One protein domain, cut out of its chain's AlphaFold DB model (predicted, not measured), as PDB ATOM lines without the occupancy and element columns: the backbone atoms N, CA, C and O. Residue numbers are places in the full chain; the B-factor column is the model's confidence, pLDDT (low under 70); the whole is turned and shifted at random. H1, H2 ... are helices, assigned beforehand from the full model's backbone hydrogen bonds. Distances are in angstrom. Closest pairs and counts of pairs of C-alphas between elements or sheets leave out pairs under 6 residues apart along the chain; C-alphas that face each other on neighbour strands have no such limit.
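What this domain is: This is residues 24 to 135 of the 142 residues of an uncharacterized protein of Alphaproteobacteria bacterium (UniProt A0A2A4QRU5). The longest helix, H2, packs on H1 at one end of an elongated body, short H3 sits in the middle, and H4 and H5 lie beyond it, about perpendicular to each other; residues 128 to 135 stick out. The 112 printed residues, all helix in class, hold six named helices, H1 to H6 in order. The whole is compact, radius of gyration of the C-alphas 14.7 A, spanning 45 by 28 by 24 A.

How they stand to each other: H2, residues 44 to 59, touches H1, residues 24 to 38, at a steep tilt of 46 degrees, opposite ways; closest C-alphas: Ala 35 and Ala 51, 5.1 A. The hub, H3, residues 63 to 72, touches both, and H4, residues 84 to 98, with 85 to 86 alone (closest C-alphas Ala 64 and Phe 86, 4.4 A). H5, residues 107 to 118, touches H3 with 108 to 112 alone, about perpendicular at 86 degrees; closest C-alphas: Glu 72 and Ser 108, 5.2 A. H6, residues 127 to 131, is close to H4 but not clearly touching, closest C-alphas Asp 91 and Val 127, 7.2 A. In H1 to H6 every O i to N i+4 pair is within hydrogen-bond range.

Where its parts are: H2 measures 22.0 A, H1 21.1 A, H4 21.0 A. C-alpha 24 is at (28.522, -19.993, 136.995), C-alpha 131 at (37.316, -3.309, 105.716).

The domain as a whole: The printed part has no cut. The link H3 to H4 is long. Residues 100 to 104 and 123 to 135 have pLDDT under 70.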
ATOM      1  N   GLY A  24      27.812 -21.257 137.184       84.81
ATOM      2  CA  GLY A  24      28.522 -19.993 136.995       84.81
ATOM      3  C   GLY A  24      27.681 -18.990 136.212       84.81
ATOM      4  O   GLY A  24      27.548 -17.840 136.632       84.81
ATOM      5  N   ASP A  25      27.014 -19.443 135.151       88.75
ATOM      6  CA  ASP A  25      26.099 -18.599 134.374       88.75
ATOM      7  C   ASP A  25      24.921 -18.116 135.234       88.75
ATOM      8  O   ASP A  25      24.526 -16.947 135.186       88.75
ATOM      9  N   HIS A  26      24.380 -18.998 136.081       90.06
ATOM     10  CA  HIS A  26      23.273 -18.652 136.971       90.06
ATOM     11  C   HIS A  26      23.682 -17.599 138.008       90.06
ATOM     12  O   HIS A  26      22.938 -16.646 138.252       90.06
ATOM     13  N   GLU A  27      24.872 -17.739 138.594       92.00
ATOM     14  CA  GLU A  27      25.440 -16.757 139.520       92.00
ATOM     15  C   GLU A  27      25.651 -15.395 138.839       92.00
ATOM     16  O   GLU A  27      25.184 -14.371 139.350       92.00
ATOM     17  N   ALA A  28      26.252 -15.375 137.645       92.75
ATOM     18  CA  ALA A  28      26.455 -14.153 136.869       92.75
ATOM     19  C   ALA A  28      25.130 -13.427 136.566       92.75
ATOM     20  O   ALA A  28      25.027 -12.208 136.736       92.75
ATOM     21  N   LEU A  29      24.086 -14.168 136.182       93.31
ATOM     22  CA  LEU A  29      22.754 -13.618 135.915       93.31
ATOM     23  C   LEU A  29      22.101 -13.013 137.164       93.31
ATOM     24  O   LEU A  29      21.467 -11.952 137.085       93.31
ATOM     25  N   GLN A  30      22.246 -13.669 138.318       93.12
ATOM     26  CA  GLN A  30      21.720 -13.174 139.590       93.12
ATOM     27  C   GLN A  30      22.409 -11.878 140.015       93.12
ATOM     28  O   GLN A  30      21.727 -10.896 140.334       93.12
ATOM     29  N   ILE A  31      23.743 -11.854 139.966       94.00
ATOM     30  CA  ILE A  31      24.545 -10.677 140.312       94.00
ATOM     31  C   ILE A  31      24.210  -9.520 139.373       94.00
ATOM     32  O   ILE A  31      23.911  -8.424 139.850       94.00
ATOM     33  N   PHE A  32      24.163  -9.767 138.059       95.50
ATOM     34  CA  PHE A  32      23.797  -8.754 137.068       95.50
ATOM     35  C   PHE A  32      22.415  -8.171 137.347       95.50
ATOM     36  O   PHE A  32      22.250  -6.954 137.419       95.50
ATOM     37  N   THR A  33      21.415  -9.027 137.555       92.56
ATOM     38  CA  THR A  33      20.037  -8.579 137.782       92.56
ATOM     39  C   THR A  33      19.921  -7.759 139.064       92.56
ATOM     40  O   THR A  33      19.221  -6.745 139.097       92.56
ATOM     41  N   HIS A  34      20.633  -8.160 140.118       92.94
ATOM     42  CA  HIS A  34      20.717  -7.396 141.358       92.94
ATOM     43  C   HIS A  34      21.419  -6.043 141.146       92.94
ATOM     44  O   HIS A  34      20.895  -5.004 141.551       92.94
ATOM     45  N   ALA A  35      22.562  -6.028 140.455       92.94
ATOM     46  CA  ALA A  35      23.323  -4.817 140.158       92.94
ATOM     47  C   ALA A  35      22.535  -3.829 139.280       92.94
ATOM     48  O   ALA A  35      22.534  -2.632 139.565       92.94
ATOM     49  N   PHE A  36      21.820  -4.324 138.268       92.56
ATOM     50  CA  PHE A  36      20.982  -3.526 137.375       92.56
ATOM     51  C   PHE A  36      19.793  -2.890 138.108       92.56
ATOM     52  O   PHE A  36      19.494  -1.711 137.906       92.56
ATOM     53  N   ARG A  37      19.130  -3.648 138.998       90.50
ATOM     54  CA  ARG A  37      18.010  -3.152 139.821       90.50
ATOM     55  C   ARG A  37      18.450  -2.104 140.842       90.50
ATOM     56  O   ARG A  37      17.712  -1.156 141.083       90.50
ATOM     57  N   ASN A  38      19.649  -2.259 141.399       90.25
ATOM     58  CA  ASN A  38      20.203  -1.347 142.404       90.25
ATOM     59  C   ASN A  38      20.994  -0.173 141.811       90.25
ATOM     60  O   ASN A  38      21.481   0.684 142.554       90.25
ATOM     61  N   ALA A  39      21.169  -0.121 140.489       86.31
ATOM     62  CA  ALA A  39      21.797   1.019 139.846       86.31
ATOM     63  C   ALA A  39      20.945   2.278 140.082       86.31
ATOM     64  O   ALA A  39      19.725   2.269 139.899       86.31
ATOM     65  N   ARG A  40      21.596   3.369 140.509       77.94
ATOM     66  CA  ARG A  40      20.945   4.675 140.705       77.94
ATOM     67  C   ARG A  40      20.288   5.156 139.401       77.94
ATOM     68  O   ARG A  40      20.643   4.691 138.320       77.94
ATOM     69  N   GLN A  41      19.336   6.089 139.518       72.62
ATOM     70  CA  GLN A  41      18.618   6.665 138.372       72.62
ATOM     71  C   GLN A  41      19.584   7.072 137.250       72.62
ATOM     72  O   GLN A  41      20.614   7.698 137.497       72.62
ATOM     73  N   GLY A  42      19.245   6.698 136.020       75.56
ATOM     74  CA  GLY A  42      20.088   6.874 134.847       75.56
ATOM     75  C   GLY A  42      19.459   6.206 133.629       75.56
ATOM     76  O   GLY A  42      18.428   5.545 133.747       75.56
ATOM     77  N   ARG A  43      20.077   6.398 132.463       86.38
ATOM     78  CA  ARG A  43      19.642   5.747 131.223       86.38
ATOM     79  C   ARG A  43      19.931   4.248 131.292       86.38
ATOM     80  O   ARG A  43      20.953   3.855 131.861       86.38
ATOM     81  N   ASP A  44      19.049   3.424 130.737       88.75
ATOM     82  CA  ASP A  44      19.152   1.973 130.897       88.75
ATOM     83  C   ASP A  44      20.420   1.395 130.266       88.75
ATOM     84  O   ASP A  44      20.985   0.461 130.827       88.75
ATOM     85  N   GLU A  45      20.956   2.000 129.205       89.38
ATOM     86  CA  GLU A  45      22.214   1.568 128.579       89.38
ATOM     87  C   GLU A  45      23.392   1.687 129.553       89.38
ATOM     88  O   GLU A  45      24.208   0.777 129.694       89.38
ATOM     89  N   ILE A  46      23.433   2.792 130.306       89.62
ATOM     90  CA  ILE A  46      24.461   3.044 131.322       89.62
ATOM     91  C   ILE A  46      24.302   2.058 132.482       89.62
ATOM     92  O   ILE A  46      25.290   1.584 133.044       89.62
ATOM     93  N   LYS A  47      23.057   1.731 132.848       93.06
ATOM     94  CA  LYS A  47      22.773   0.760 133.909       93.06
ATOM     95  C   LYS A  47      23.182  -0.651 133.504       93.06
ATOM     96  O   LYS A  47      23.744  -1.350 134.342       93.06
ATOM     97  N   VAL A  48      22.933  -1.056 132.258       94.38
ATOM     98  CA  VAL A  48      23.383  -2.348 131.721       94.38
ATOM     99  C   VAL A  48      24.907  -2.414 131.748       94.38
ATOM    100  O   VAL A  48      25.442  -3.326 132.372       94.38
ATOM    101  N   LEU A  49      25.599  -1.420 131.184       94.62
ATOM    102  CA  LEU A  49      27.063  -1.403 131.150       94.62
ATOM    103  C   LEU A  49      27.669  -1.435 132.562       94.62
ATOM    104  O   LEU A  49      28.552  -2.236 132.856       94.62
ATOM    105  N   SER A  50      27.148  -0.613 133.479       94.44
ATOM    106  CA  SER A  50      27.617  -0.606 134.868       94.44
ATOM    107  C   SER A  50      27.328  -1.920 135.595       94.44
ATOM    108  O   SER A  50      28.125  -2.328 136.439       94.44
ATOM    109  N   ALA A  51      26.200  -2.573 135.309       95.44
ATOM    110  CA  ALA A  51      25.879  -3.871 135.883       95.44
ATOM    111  C   ALA A  51      26.789  -4.975 135.327       95.44
ATOM    112  O   ALA A  51      27.202  -5.826 136.104       95.44
ATOM    113  N   ILE A  52      27.156  -4.928 134.040       96.50
ATOM    114  CA  ILE A  52      28.138  -5.842 133.433       96.50
ATOM    115  C   ILE A  52      29.479  -5.732 134.157       96.50
ATOM    116  O   ILE A  52      29.946  -6.743 134.676       96.50
ATOM    117  N   HIS A  53      30.034  -4.518 134.278       95.69
ATOM    118  CA  HIS A  53      31.324  -4.306 134.950       95.69
ATOM    119  C   HIS A  53      31.300  -4.803 136.401       95.69
ATOM    120  O   HIS A  53      32.185  -5.525 136.840       95.69
ATOM    121  N   LYS A  54      30.227  -4.502 137.146       95.81
ATOM    122  CA  LYS A  54      30.081  -4.993 138.527       95.81
ATOM    123  C   LYS A  54      30.011  -6.514 138.606       95.81
ATOM    124  O   LYS A  54      30.555  -7.100 139.534       95.81
ATOM    125  N   THR A  55      29.305  -7.154 137.680       96.50
ATOM    126  CA  THR A  55      29.226  -8.616 137.647       96.50
ATOM    127  C   THR A  55      30.583  -9.227 137.328       96.50
ATOM    128  O   THR A  55      30.963 -10.195 137.981       96.50
ATOM    129  N   ALA A  56      31.326  -8.660 136.379       96.62
ATOM    130  CA  ALA A  56      32.683  -9.087 136.055       96.62
ATOM    131  C   ALA A  56      33.616  -8.967 137.268       96.62
ATOM    132  O   ALA A  56      34.238  -9.956 137.653       96.62
ATOM    133  N   ASP A  57      33.595  -7.819 137.954       96.88
ATOM    134  CA  ASP A  57      34.374  -7.581 139.174       96.88
ATOM    135  C   ASP A  57      34.068  -8.608 140.279       96.88
ATOM    136  O   ASP A  57      34.977  -9.112 140.936       96.88
ATOM    137  N   ILE A  58      32.788  -8.938 140.494       96.00
ATOM    138  CA  ILE A  58      32.366  -9.873 141.553       96.00
ATOM    139  C   ILE A  58      32.696 -11.327 141.190       96.00
ATOM    140  O   ILE A  58      33.096 -12.100 142.056       96.00
ATOM    141  N   THR A  59      32.518 -11.708 139.925       94.12
ATOM    142  CA  THR A  59      32.736 -13.090 139.454       94.12
ATOM    143  C   THR A  59      34.192 -13.380 139.079       94.12
ATOM    144  O   THR A  59      34.546 -14.539 138.852       94.12
ATOM    145  N   GLY A  60      35.041 -12.351 138.991       94.25
ATOM    146  CA  GLY A  60      36.424 -12.465 138.520       94.25
ATOM    147  C   GLY A  60      36.537 -12.824 137.033       94.25
ATOM    148  O   GLY A  60      37.569 -13.340 136.607       94.25
ATOM    149  N   GLN A  61      35.473 -12.605 136.257       96.06
ATOM    150  CA  GLN A  61      35.425 -12.866 134.818       96.06
ATOM    151  C   GLN A  61      35.652 -11.582 134.019       96.06
ATOM    152  O   GLN A  61      35.592 -10.485 134.563       96.06
ATOM    153  N   SER A  62      35.889 -11.697 132.710       96.25
ATOM    154  CA  SER A  62      35.971 -10.516 131.846       96.25
ATOM    155  C   SER A  62      34.587  -9.961 131.499       96.25
ATOM    156  O   SER A  62      33.621 -10.712 131.334       96.25
ATOM    157  N   ASP A  63      34.504  -8.647 131.286       95.69
ATOM    158  CA  ASP A  63      33.273  -7.969 130.856       95.69
ATOM    159  C   ASP A  63      32.696  -8.572 129.569       95.69
ATOM    160  O   ASP A  63      31.479  -8.711 129.416       95.69
ATOM    161  N   ALA A  64      33.575  -8.969 128.643       94.88
ATOM    162  CA  ALA A  64      33.186  -9.607 127.394       94.88
ATOM    163  C   ALA A  64      32.564 -10.991 127.614       94.88
ATOM    164  O   ALA A  64      31.566 -11.329 126.972       94.88
ATOM    165  N   PHE A  65      33.116 -11.777 128.542       94.94
ATOM    166  CA  PHE A  65      32.575 -13.086 128.894       94.94
ATOM    167  C   PHE A  65      31.208 -12.961 129.573       94.94
ATOM    168  O   PHE A  65      30.259 -13.627 129.163       94.94
ATOM    169  N   ILE A  66      31.068 -12.034 130.526       96.50
ATOM    170  CA  ILE A  66      29.776 -11.736 131.157       96.50
ATOM    171  C   ILE A  66      28.754 -11.280 130.116       96.50
ATOM    172  O   ILE A  66      27.645 -11.803 130.074       96.50
ATOM    173  N   SER A  67      29.124 -10.361 129.225       96.00
ATOM    174  CA  SER A  67      28.235  -9.886 128.156       96.00
ATOM    175  C   SER A  67      27.752 -11.024 127.259       96.00
ATOM    176  O   SER A  67      26.568 -11.084 126.926       96.00
ATOM    177  N   LYS A  68      28.643 -11.965 126.923       94.25
ATOM    178  CA  LYS A  68      28.291 -13.170 126.173       94.25
ATOM    179  C   LYS A  68      27.257 -14.015 126.915       94.25
ATOM    180  O   LYS A  68      26.235 -14.319 126.307       94.25
ATOM    181  N   ILE A  69      27.483 -14.339 128.191       93.25
ATOM    182  CA  ILE A  69      26.532 -15.112 129.012       93.25
ATOM    183  C   ILE A  69      25.168 -14.416 129.024       93.25
ATOM    184  O   ILE A  69      24.142 -15.022 128.718       93.25
ATOM    185  N   LEU A  70      25.145 -13.116 129.330       94.19
ATOM    186  CA  LEU A  70      23.900 -12.357 129.419       94.19
ATOM    187  C   LEU A  70      23.131 -12.373 128.093       94.19
ATOM    188  O   LEU A  70      21.919 -12.588 128.094       94.19
ATOM    189  N   VAL A  71      23.823 -12.185 126.965       93.62
ATOM    190  CA  VAL A  71      23.221 -12.257 125.627       93.62
ATOM    191  C   VAL A  71      22.728 -13.664 125.318       93.62
ATOM    192  O   VAL A  71      21.599 -13.814 124.855       93.62
ATOM    193  N   GLU A  72      23.518 -14.701 125.594       91.69
ATOM    194  CA  GLU A  72      23.121 -16.100 125.390       91.69
ATOM    195  C   GLU A  72      21.834 -16.439 126.153       91.69
ATOM    196  O   GLU A  72      20.979 -17.145 125.611       91.69
ATOM    197  N   HIS A  73      21.633 -15.811 127.313       91.31
ATOM    198  CA  HIS A  73      20.427 -15.899 128.136       91.31
ATOM    199  C   HIS A  73      19.357 -14.827 127.859       91.31
ATOM    200  O   HIS A  73      18.383 -14.717 128.608       91.31
ATOM    201  N   GLY A  74      19.468 -14.075 126.763       89.56
ATOM    202  CA  GLY A  74      18.388 -13.235 126.239       89.56
ATOM    203  C   GLY A  74      18.449 -11.752 126.603       89.56
ATOM    204  O   GLY A  74      17.452 -11.059 126.410       89.56
ATOM    205  N   LEU A  75      19.582 -11.244 127.099       93.00
ATOM    206  CA  LEU A  75      19.790  -9.799 127.206       93.00
ATOM    207  C   LEU A  75      19.795  -9.176 125.800       93.00
ATOM    208  O   LEU A  75      20.661  -9.486 124.982       93.00
ATOM    209  N   LEU A  76      18.864  -8.257 125.547       92.56
ATOM    210  CA  LEU A  76      18.868  -7.385 124.371       92.56
ATOM    211  C   LEU A  76      18.997  -5.942 124.850       92.56
ATOM    212  O   LEU A  76      18.200  -5.488 125.670       92.56
ATOM    213  N   ALA A  77      20.004  -5.230 124.363       91.69
ATOM    214  CA  ALA A  77      20.253  -3.842 124.726       91.69
ATOM    215  C   ALA A  77      20.914  -3.096 123.552       91.69
ATOM    216  O   ALA A  77      21.506  -3.742 122.681       91.69
ATOM    217  N   PRO A  78      20.845  -1.754 123.510       90.81
ATOM    218  CA  PRO A  78      21.574  -0.949 122.523       90.81
ATOM    219  C   PRO A  78      23.079  -1.231 122.548       90.81
ATOM    220  O   PRO A  78      23.610  -1.537 123.621       90.81
ATOM    221  N   ARG A  79      23.798  -1.061 121.427       90.31
ATOM    222  CA  ARG A  79      25.251  -1.355 121.357       90.31
ATOM    223  C   ARG A  79      26.072  -0.610 122.406       90.31
ATOM    224  O   ARG A  79      27.000  -1.177 122.968       90.31
ATOM    225  N   LEU A  80      25.687   0.627 122.722       89.75
ATOM    226  CA  LEU A  80      26.326   1.466 123.748       89.75
ATOM    227  C   LEU A  80      26.276   0.872 125.168       89.75
ATOM    228  O   LEU A  80      26.967   1.360 126.058       89.75
ATOM    229  N   SER A  81      25.446  -0.147 125.384       92.31
ATOM    230  CA  SER A  81      25.281  -0.826 126.671       92.31
ATOM    231  C   SER A  81      26.326  -1.911 126.916       92.31
ATOM    232  O   SER A  81      26.380  -2.459 128.014       92.31
ATOM    233  N   PHE A  82      27.109  -2.264 125.896       93.62
ATOM    234  CA  PHE A  82      28.061  -3.363 125.944       93.62
ATOM    235  C   PHE A  82      29.511  -2.860 125.954       93.62
ATOM    236  O   PHE A  82      29.809  -1.822 125.359       93.62
ATOM    237  N   PRO A  83      30.426  -3.598 126.605       94.38
ATOM    238  CA  PRO A  83      31.852  -3.295 126.590       94.38
ATOM    239  C   PRO A  83      32.437  -3.471 125.180       94.38
ATOM    240  O   PRO A  83      32.000  -4.337 124.416       94.38
ATOM    241  N   GLN A  84      33.459  -2.676 124.848       91.25
ATOM    242  CA  GLN A  84      34.067  -2.663 123.510       91.25
ATOM    243  C   GLN A  84      34.585  -4.046 123.089       91.25
ATOM    244  O   GLN A  84      34.316  -4.479 121.975       91.25
ATOM    245  N   ASP A  85      35.229  -4.777 123.998       90.69
ATOM    246  CA  ASP A  85      35.774  -6.111 123.719       90.69
ATOM    247  C   ASP A  85      34.690  -7.117 123.293       90.69
ATOM    248  O   ASP A  85      34.917  -7.979 122.441       90.69
ATOM    249  N   PHE A  86      33.481  -7.000 123.857       94.00
ATOM    250  CA  PHE A  86      32.341  -7.807 123.426       94.00
ATOM    251  C   PHE A  86      31.852  -7.393 122.037       94.00
ATOM    252  O   PHE A  86      31.563  -8.258 121.207       94.00
ATOM    253  N   LEU A  87      31.768  -6.083 121.782       91.56
ATOM    254  CA  LEU A  87      31.350  -5.542 120.487       91.56
ATOM    255  C   LEU A  87      32.303  -5.980 119.366       91.56
ATOM    256  O   LEU A  87      31.847  -6.437 118.322       91.56
ATOM    257  N   ASP A  88      33.611  -5.946 119.606       89.12
ATOM    258  CA  ASP A  88      34.605  -6.407 118.635       89.12
ATOM    259  C   ASP A  88      34.460  -7.913 118.358       89.12
ATOM    260  O   ASP A  88      34.520  -8.360 117.208       89.12
ATOM    261  N   HIS A  89      34.216  -8.712 119.401       89.12
ATOM    262  CA  HIS A  89      33.996 -10.152 119.272       89.12
ATOM    263  C   HIS A  89      32.738 -10.494 118.456       89.12
ATOM    264  O   HIS A  89      32.776 -11.361 117.567       89.12
ATOM    265  N   ILE A  90      31.613  -9.843 118.761       88.75
ATOM    266  CA  ILE A  90      30.339 -10.118 118.091       88.75
ATOM    267  C   ILE A  90      30.350  -9.592 116.650       88.75
ATOM    268  O   ILE A  90      29.911 -10.310 115.751       88.75
ATOM    269  N   ASP A  91      30.968  -8.436 116.396       86.88
ATOM    270  CA  ASP A  91      31.128  -7.886 115.048       86.88
ATOM    271  C   ASP A  91      31.957  -8.824 114.164       86.88
ATOM    272  O   ASP A  91      31.547  -9.154 113.051       86.88
ATOM    273  N   GLN A  92      33.081  -9.350 114.665       84.25
ATOM    274  CA  GLN A  92      33.854 -10.355 113.928       84.25
ATOM    275  C   GLN A  92      33.040 -11.619 113.627       84.25
ATOM    276  O   GLN A  92      33.232 -12.259 112.591       84.25
ATOM    277  N   SER A  93      32.142 -12.004 114.532       84.81
ATOM    278  CA  SER A  93      31.267 -13.159 114.329       84.81
ATOM    279  C   SER A  93      30.233 -12.895 113.234       84.81
ATOM    280  O   SER A  93      29.955 -13.795 112.442       84.81
ATOM    281  N   PHE A  94      29.734 -11.663 113.125       84.94
ATOM    282  CA  PHE A  94      28.832 -11.243 112.052       84.94
ATOM    283  C   PHE A  94      29.532 -11.195 110.690       84.94
ATOM    284  O   PHE A  94      28.988 -11.717 109.719       84.94
ATOM    285  N   ILE A  95      30.762 -10.668 110.624       80.94
ATOM    286  CA  ILE A  95      31.574 -10.657 109.391       80.94
ATOM    287  C   ILE A  95      31.772 -12.076 108.863       80.94
ATOM    288  O   ILE A  95      31.505 -12.364 107.698       80.94
ATOM    289  N   ARG A  96      32.212 -12.995 109.734       77.62
ATOM    290  CA  ARG A  96      32.444 -14.396 109.352       77.62
ATOM    291  C   ARG A  96      31.182 -15.053 108.788       77.62
ATOM    292  O   ARG A  96      31.287 -15.879 107.881       77.62
ATOM    293  N   GLN A  97      30.005 -14.688 109.304       78.06
ATOM    294  CA  GLN A  97      28.735 -15.174 108.773       78.06
ATOM    295  C   GLN A  97      28.441 -14.606 107.378       78.06
ATOM    296  O   GLN A  97      28.044 -15.370 106.500       78.06
ATOM    297  N   GLU A  98      28.628 -13.299 107.171       73.75
ATOM    298  CA  GLU A  98      28.401 -12.644 105.873       73.75
ATOM    299  C   GLU A  98      29.314 -13.223 104.781       73.75
ATOM    300  O   GLU A  98      28.860 -13.523 103.679       73.75
ATOM    301  N   GLU A  99      30.578 -13.491 105.112       76.94
ATOM    302  CA  GLU A  99      31.563 -14.095 104.204       76.94
ATOM    303  C   GLU A  99      31.308 -15.587 103.902       76.94
ATOM    304  O   GLU A  99      32.116 -16.234 103.234       76.94
ATOM    305  N   GLY A 100      30.223 -16.176 104.421       66.88
ATOM    306  CA  GLY A 100      29.897 -17.592 104.226       66.88
ATOM    307  C   GLY A 100      30.877 -18.552 104.911       66.88
ATOM    308  O   GLY A 100      30.861 -19.756 104.644       66.88
ATOM    309  N   ARG A 101      31.733 -18.054 105.815       60.47
ATOM    310  CA  ARG A 101      32.738 -18.842 106.540       60.47
ATOM    311  C   ARG A 101      32.103 -19.498 107.770       60.47
ATOM    312  O   ARG A 101      32.298 -19.051 108.892       60.47
ATOM    313  N   PHE A 102      31.308 -20.544 107.529       52.41
ATOM    314  CA  PHE A 102      30.881 -21.608 108.461       52.41
ATOM    315  C   PHE A 102      30.910 -21.296 109.973       52.41
ATOM    316  O   PHE A 102      31.505 -22.023 110.766       52.41
ATOM    317  N   SER A 103      30.178 -20.275 110.412       54.91
ATOM    318  CA  SER A 103      29.750 -20.182 111.805       54.91
ATOM    319  C   SER A 103      28.261 -19.889 111.835       54.91
ATOM    320  O   SER A 103      27.797 -18.816 111.449       54.91
ATOM    321  N   ILE A 104      27.484 -20.890 112.247       68.31
ATOM    322  CA  ILE A 104      26.075 -20.702 112.570       68.31
ATOM    323  C   ILE A 104      26.067 -19.827 113.823       68.31
ATOM    324  O   ILE A 104      26.310 -20.333 114.916       68.31
ATOM    325  N   LEU A 105      25.823 -18.519 113.665       79.19
ATOM    326  CA  LEU A 105      25.600 -17.641 114.814       79.19
ATOM    327  C   LEU A 105      24.584 -18.280 115.757       79.19
ATOM    328  O   LEU A 105      23.555 -18.803 115.304       79.19
ATOM    329  N   SER A 106      24.855 -18.181 117.058       86.06
ATOM    330  CA  SER A 106      23.896 -18.589 118.074       86.06
ATOM    331  C   SER A 106      22.572 -17.849 117.857       86.06
ATOM    332  O   SER A 106      22.532 -16.721 117.350       86.06
ATOM    333  N   LYS A 107      21.457 -18.489 118.229       87.69
ATOM    334  CA  LYS A 107      20.129 -17.863 118.120       87.69
ATOM    335  C   LYS A 107      20.107 -16.511 118.835       87.69
ATOM    336  O   LYS A 107      19.570 -15.554 118.295       87.69
ATOM    337  N   SER A 108      20.769 -16.425 119.985       90.06
ATOM    338  CA  SER A 108      20.867 -15.208 120.783       90.06
ATOM    339  C   SER A 108      21.616 -14.081 120.066       90.06
ATOM    340  O   SER A 108      21.158 -12.943 120.081       90.06
ATOM    341  N   TYR A 109      22.704 -14.385 119.352       90.12
ATOM    342  CA  TYR A 109      23.444 -13.376 118.579       90.12
ATOM    343  C   TYR A 109      22.624 -12.854 117.397       90.12
ATOM    344  O   TYR A 109      22.667 -11.663 117.098       90.12
ATOM    345  N   ARG A 110      21.819 -13.716 116.762       89.31
ATOM    346  CA  ARG A 110      20.861 -13.281 115.731       89.31
ATOM    347  C   ARG A 110      19.773 -12.381 116.308       89.31
ATOM    348  O   ARG A 110      19.426 -11.395 115.671       89.31
ATOM    349  N   SER A 111      19.266 -12.689 117.501       90.12
ATOM    350  CA  SER A 111      18.283 -11.839 118.184       90.12
ATOM    351  C   SER A 111      18.849 -10.456 118.504       90.12
ATOM    352  O   SER A 111      18.158  -9.465 118.301       90.12
ATOM    353  N   VAL A 112      20.109 -10.372 118.945       90.75
ATOM    354  CA  VAL A 112      20.800  -9.090 119.168       90.75
ATOM    355  C   VAL A 112      20.998  -8.325 117.860       90.75
ATOM    356  O   VAL A 112      20.700  -7.136 117.799       90.75
ATOM    357  N   LEU A 113      21.440  -9.002 116.796       88.94
ATOM    358  CA  LEU A 113      21.602  -8.390 115.476       88.94
ATOM    359  C   LEU A 113      20.279  -7.817 114.945       88.94
ATOM    360  O   LEU A 113      20.244  -6.683 114.470       88.94
ATOM    361  N   GLN A 114      19.195  -8.590 115.059       87.94
ATOM    362  CA  GLN A 114      17.854  -8.156 114.676       87.94
ATOM    363  C   GLN A 114      17.402  -6.963 115.521       87.94
ATOM    364  O   GLN A 114      16.955  -5.965 114.968       87.94
ATOM    365  N   PHE A 115      17.591  -7.034 116.841       90.06
ATOM    366  CA  PHE A 115      17.264  -5.948 117.758       90.06
ATOM    367  C   PHE A 115      17.970  -4.641 117.362       90.06
ATOM    368  O   PHE A 115      17.319  -3.601 117.290       90.06
ATOM    369  N   TRP A 116      19.268  -4.680 117.051       90.19
ATOM    370  CA  TRP A 116      20.009  -3.500 116.592       90.19
ATOM    371  C   TRP A 116      19.486  -2.971 115.255       90.19
ATOM    372  O   TRP A 116      19.236  -1.771 115.132       90.19
ATOM    373  N   SER A 117      19.228  -3.861 114.294       86.62
ATOM    374  CA  SER A 117      18.655  -3.488 112.998       86.62
ATOM    375  C   SER A 117      17.292  -2.798 113.141       86.62
ATOM    376  O   SER A 117      17.050  -1.782 112.489       86.62
ATOM    377  N   ASP A 118      16.420  -3.304 114.017       86.12
ATOM    378  CA  ASP A 118      15.080  -2.749 114.255       86.12
ATOM    379  C   ASP A 118      15.128  -1.357 114.913       86.12
ATOM    380  O   ASP A 118      14.230  -0.538 114.713       86.12
ATOM    381  N   HIS A 119      16.197  -1.059 115.655       83.94
ATOM    382  CA  HIS A 119      16.430   0.242 116.295       83.94
ATOM    383  C   HIS A 119      17.231   1.216 115.420       83.94
ATOM    384  O   HIS A 119      17.563   2.318 115.862       83.94
ATOM    385  N   GLY A 120      17.524   0.842 114.169       80.88
ATOM    386  CA  GLY A 120      18.291   1.664 113.233       80.88
ATOM    387  C   GLY A 120      19.784   1.746 113.562       80.88
ATOM    388  O   GLY A 120      20.480   2.619 113.040       80.88
ATOM    389  N   GLU A 121      20.288   0.855 114.416       81.31
ATOM    390  CA  GLU A 121      21.718   0.703 114.652       81.31
ATOM    391  C   GLU A 121      22.303  -0.146 113.525       81.31
ATOM    392  O   GLU A 121      21.964  -1.316 113.374       81.31
ATOM    393  N   ASP A 122      23.181   0.448 112.718       70.81
ATOM    394  CA  ASP A 122      23.875  -0.257 111.644       70.81
ATOM    395  C   ASP A 122      24.953  -1.188 112.235       70.81
ATOM    396  O   ASP A 122      26.019  -0.706 112.643       70.81
ATOM    397  N   PRO A 123      24.727  -2.517 112.259       63.03
ATOM    398  CA  PRO A 123      25.637  -3.472 112.894       63.03
ATOM    399  C   PRO A 123      26.975  -3.556 112.155       63.03
ATOM    400  O   PRO A 123      27.987  -3.962 112.720       63.03
ATOM    401  N   PHE A 124      26.992  -3.138 110.886       64.94
ATOM    402  CA  PHE A 124      28.141  -3.207 109.994       64.94
ATOM    403  C   PHE A 124      28.789  -1.833 109.770       64.94
ATOM    404  O   PHE A 124      29.754  -1.727 109.009       64.94
ATOM    405  N   ALA A 125      28.333  -0.768 110.443       63.31
ATOM    406  CA  ALA A 125      28.924   0.574 110.336       63.31
ATOM    407  C   ALA A 125      30.415   0.581 110.689       63.31
ATOM    408  O   ALA A 125      31.196   1.389 110.172       63.31
ATOM    409  N   PHE A 126      30.810  -0.280 111.626       55.62
ATOM    410  CA  PHE A 126      32.192  -0.428 112.067       55.62
ATOM    411  C   PHE A 126      32.986  -1.344 111.126       55.62
ATOM    412  O   PHE A 126      34.067  -0.970 110.671       55.62
ATOM    413  N   VAL A 127      32.387  -2.466 110.715       56.19
ATOM    414  CA  VAL A 127      32.934  -3.396 109.712       56.19
ATOM    415  C   VAL A 127      33.290  -2.676 108.412       56.19
ATOM    416  O   VAL A 127      34.413  -2.786 107.926       56.19
ATOM    417  N   ARG A 128      32.378  -1.857 107.874       57.47
ATOM    418  CA  ARG A 128      32.602  -1.088 106.638       57.47
ATOM    419  C   ARG A 128      33.709  -0.040 106.766       57.47
ATOM    420  O   ARG A 128      34.334   0.308 105.764       57.47
ATOM    421  N   ARG A 129      33.970   0.460 107.980       53.81
ATOM    422  CA  ARG A 129      35.089   1.375 108.257       53.81
ATOM    423  C   ARG A 129      36.423   0.632 108.350       53.81
ATOM    424  O   ARG A 129      37.403   1.121 107.800       53.81
ATOM    425  N   GLY A 130      36.449  -0.557 108.956       50.38
ATOM    426  CA  GLY A 130      37.647  -1.398 109.055       50.38
ATOM    427  C   GLY A 130      38.027  -2.098 107.744       50.38
ATOM    428  O   GLY A 130      39.196  -2.130 107.381       50.38
ATOM    429  N   HIS A 131      37.057  -2.586 106.969       47.66
ATOM    430  CA  HIS A 131      37.316  -3.309 105.716       47.66
ATOM    431  C   HIS A 131      37.900  -2.411 104.609       47.66
ATOM    432  O   HIS A 131      38.583  -2.896 103.710       47.66
ATOM    433  N   LYS A 132      37.699  -1.084 104.687       45.78
ATOM    434  CA  LYS A 132      38.429  -0.117 103.848       45.78
ATOM    435  C   LYS A 132      39.904   0.027 104.239       45.78
ATOM    436  O   LYS A 132      40.700   0.403 103.389       45.78
ATOM    437  N   ALA A 133      40.275  -0.270 105.485       46.97
ATOM    438  CA  ALA A 133      41.657  -0.179 105.957       46.97
ATOM    439  C   ALA A 133      42.492  -1.433 105.631       46.97
ATOM    440  O   ALA A 133      43.714  -1.343 105.577       46.97
ATOM    441  N   TYR A 134      41.845  -2.578 105.373       42.56
ATOM    442  CA  TYR A 134      42.509  -3.855 105.064       42.56
ATOM    443  C   TYR A 134      42.356  -4.319 103.607       42.56
ATOM    444  O   TYR A 134      42.757  -5.436 103.287       42.56
ATOM    445  N   GLN A 135      41.828  -3.483 102.701       43.19
ATOM    446  CA  GLN A 135      42.061  -3.702 101.270       43.19
ATOM    447  C   GLN A 135      43.544  -3.456 100.999       43.19
ATOM    448  O   GLN A 135      43.991  -2.329 100.792       43.19
TER     449      GLN A 135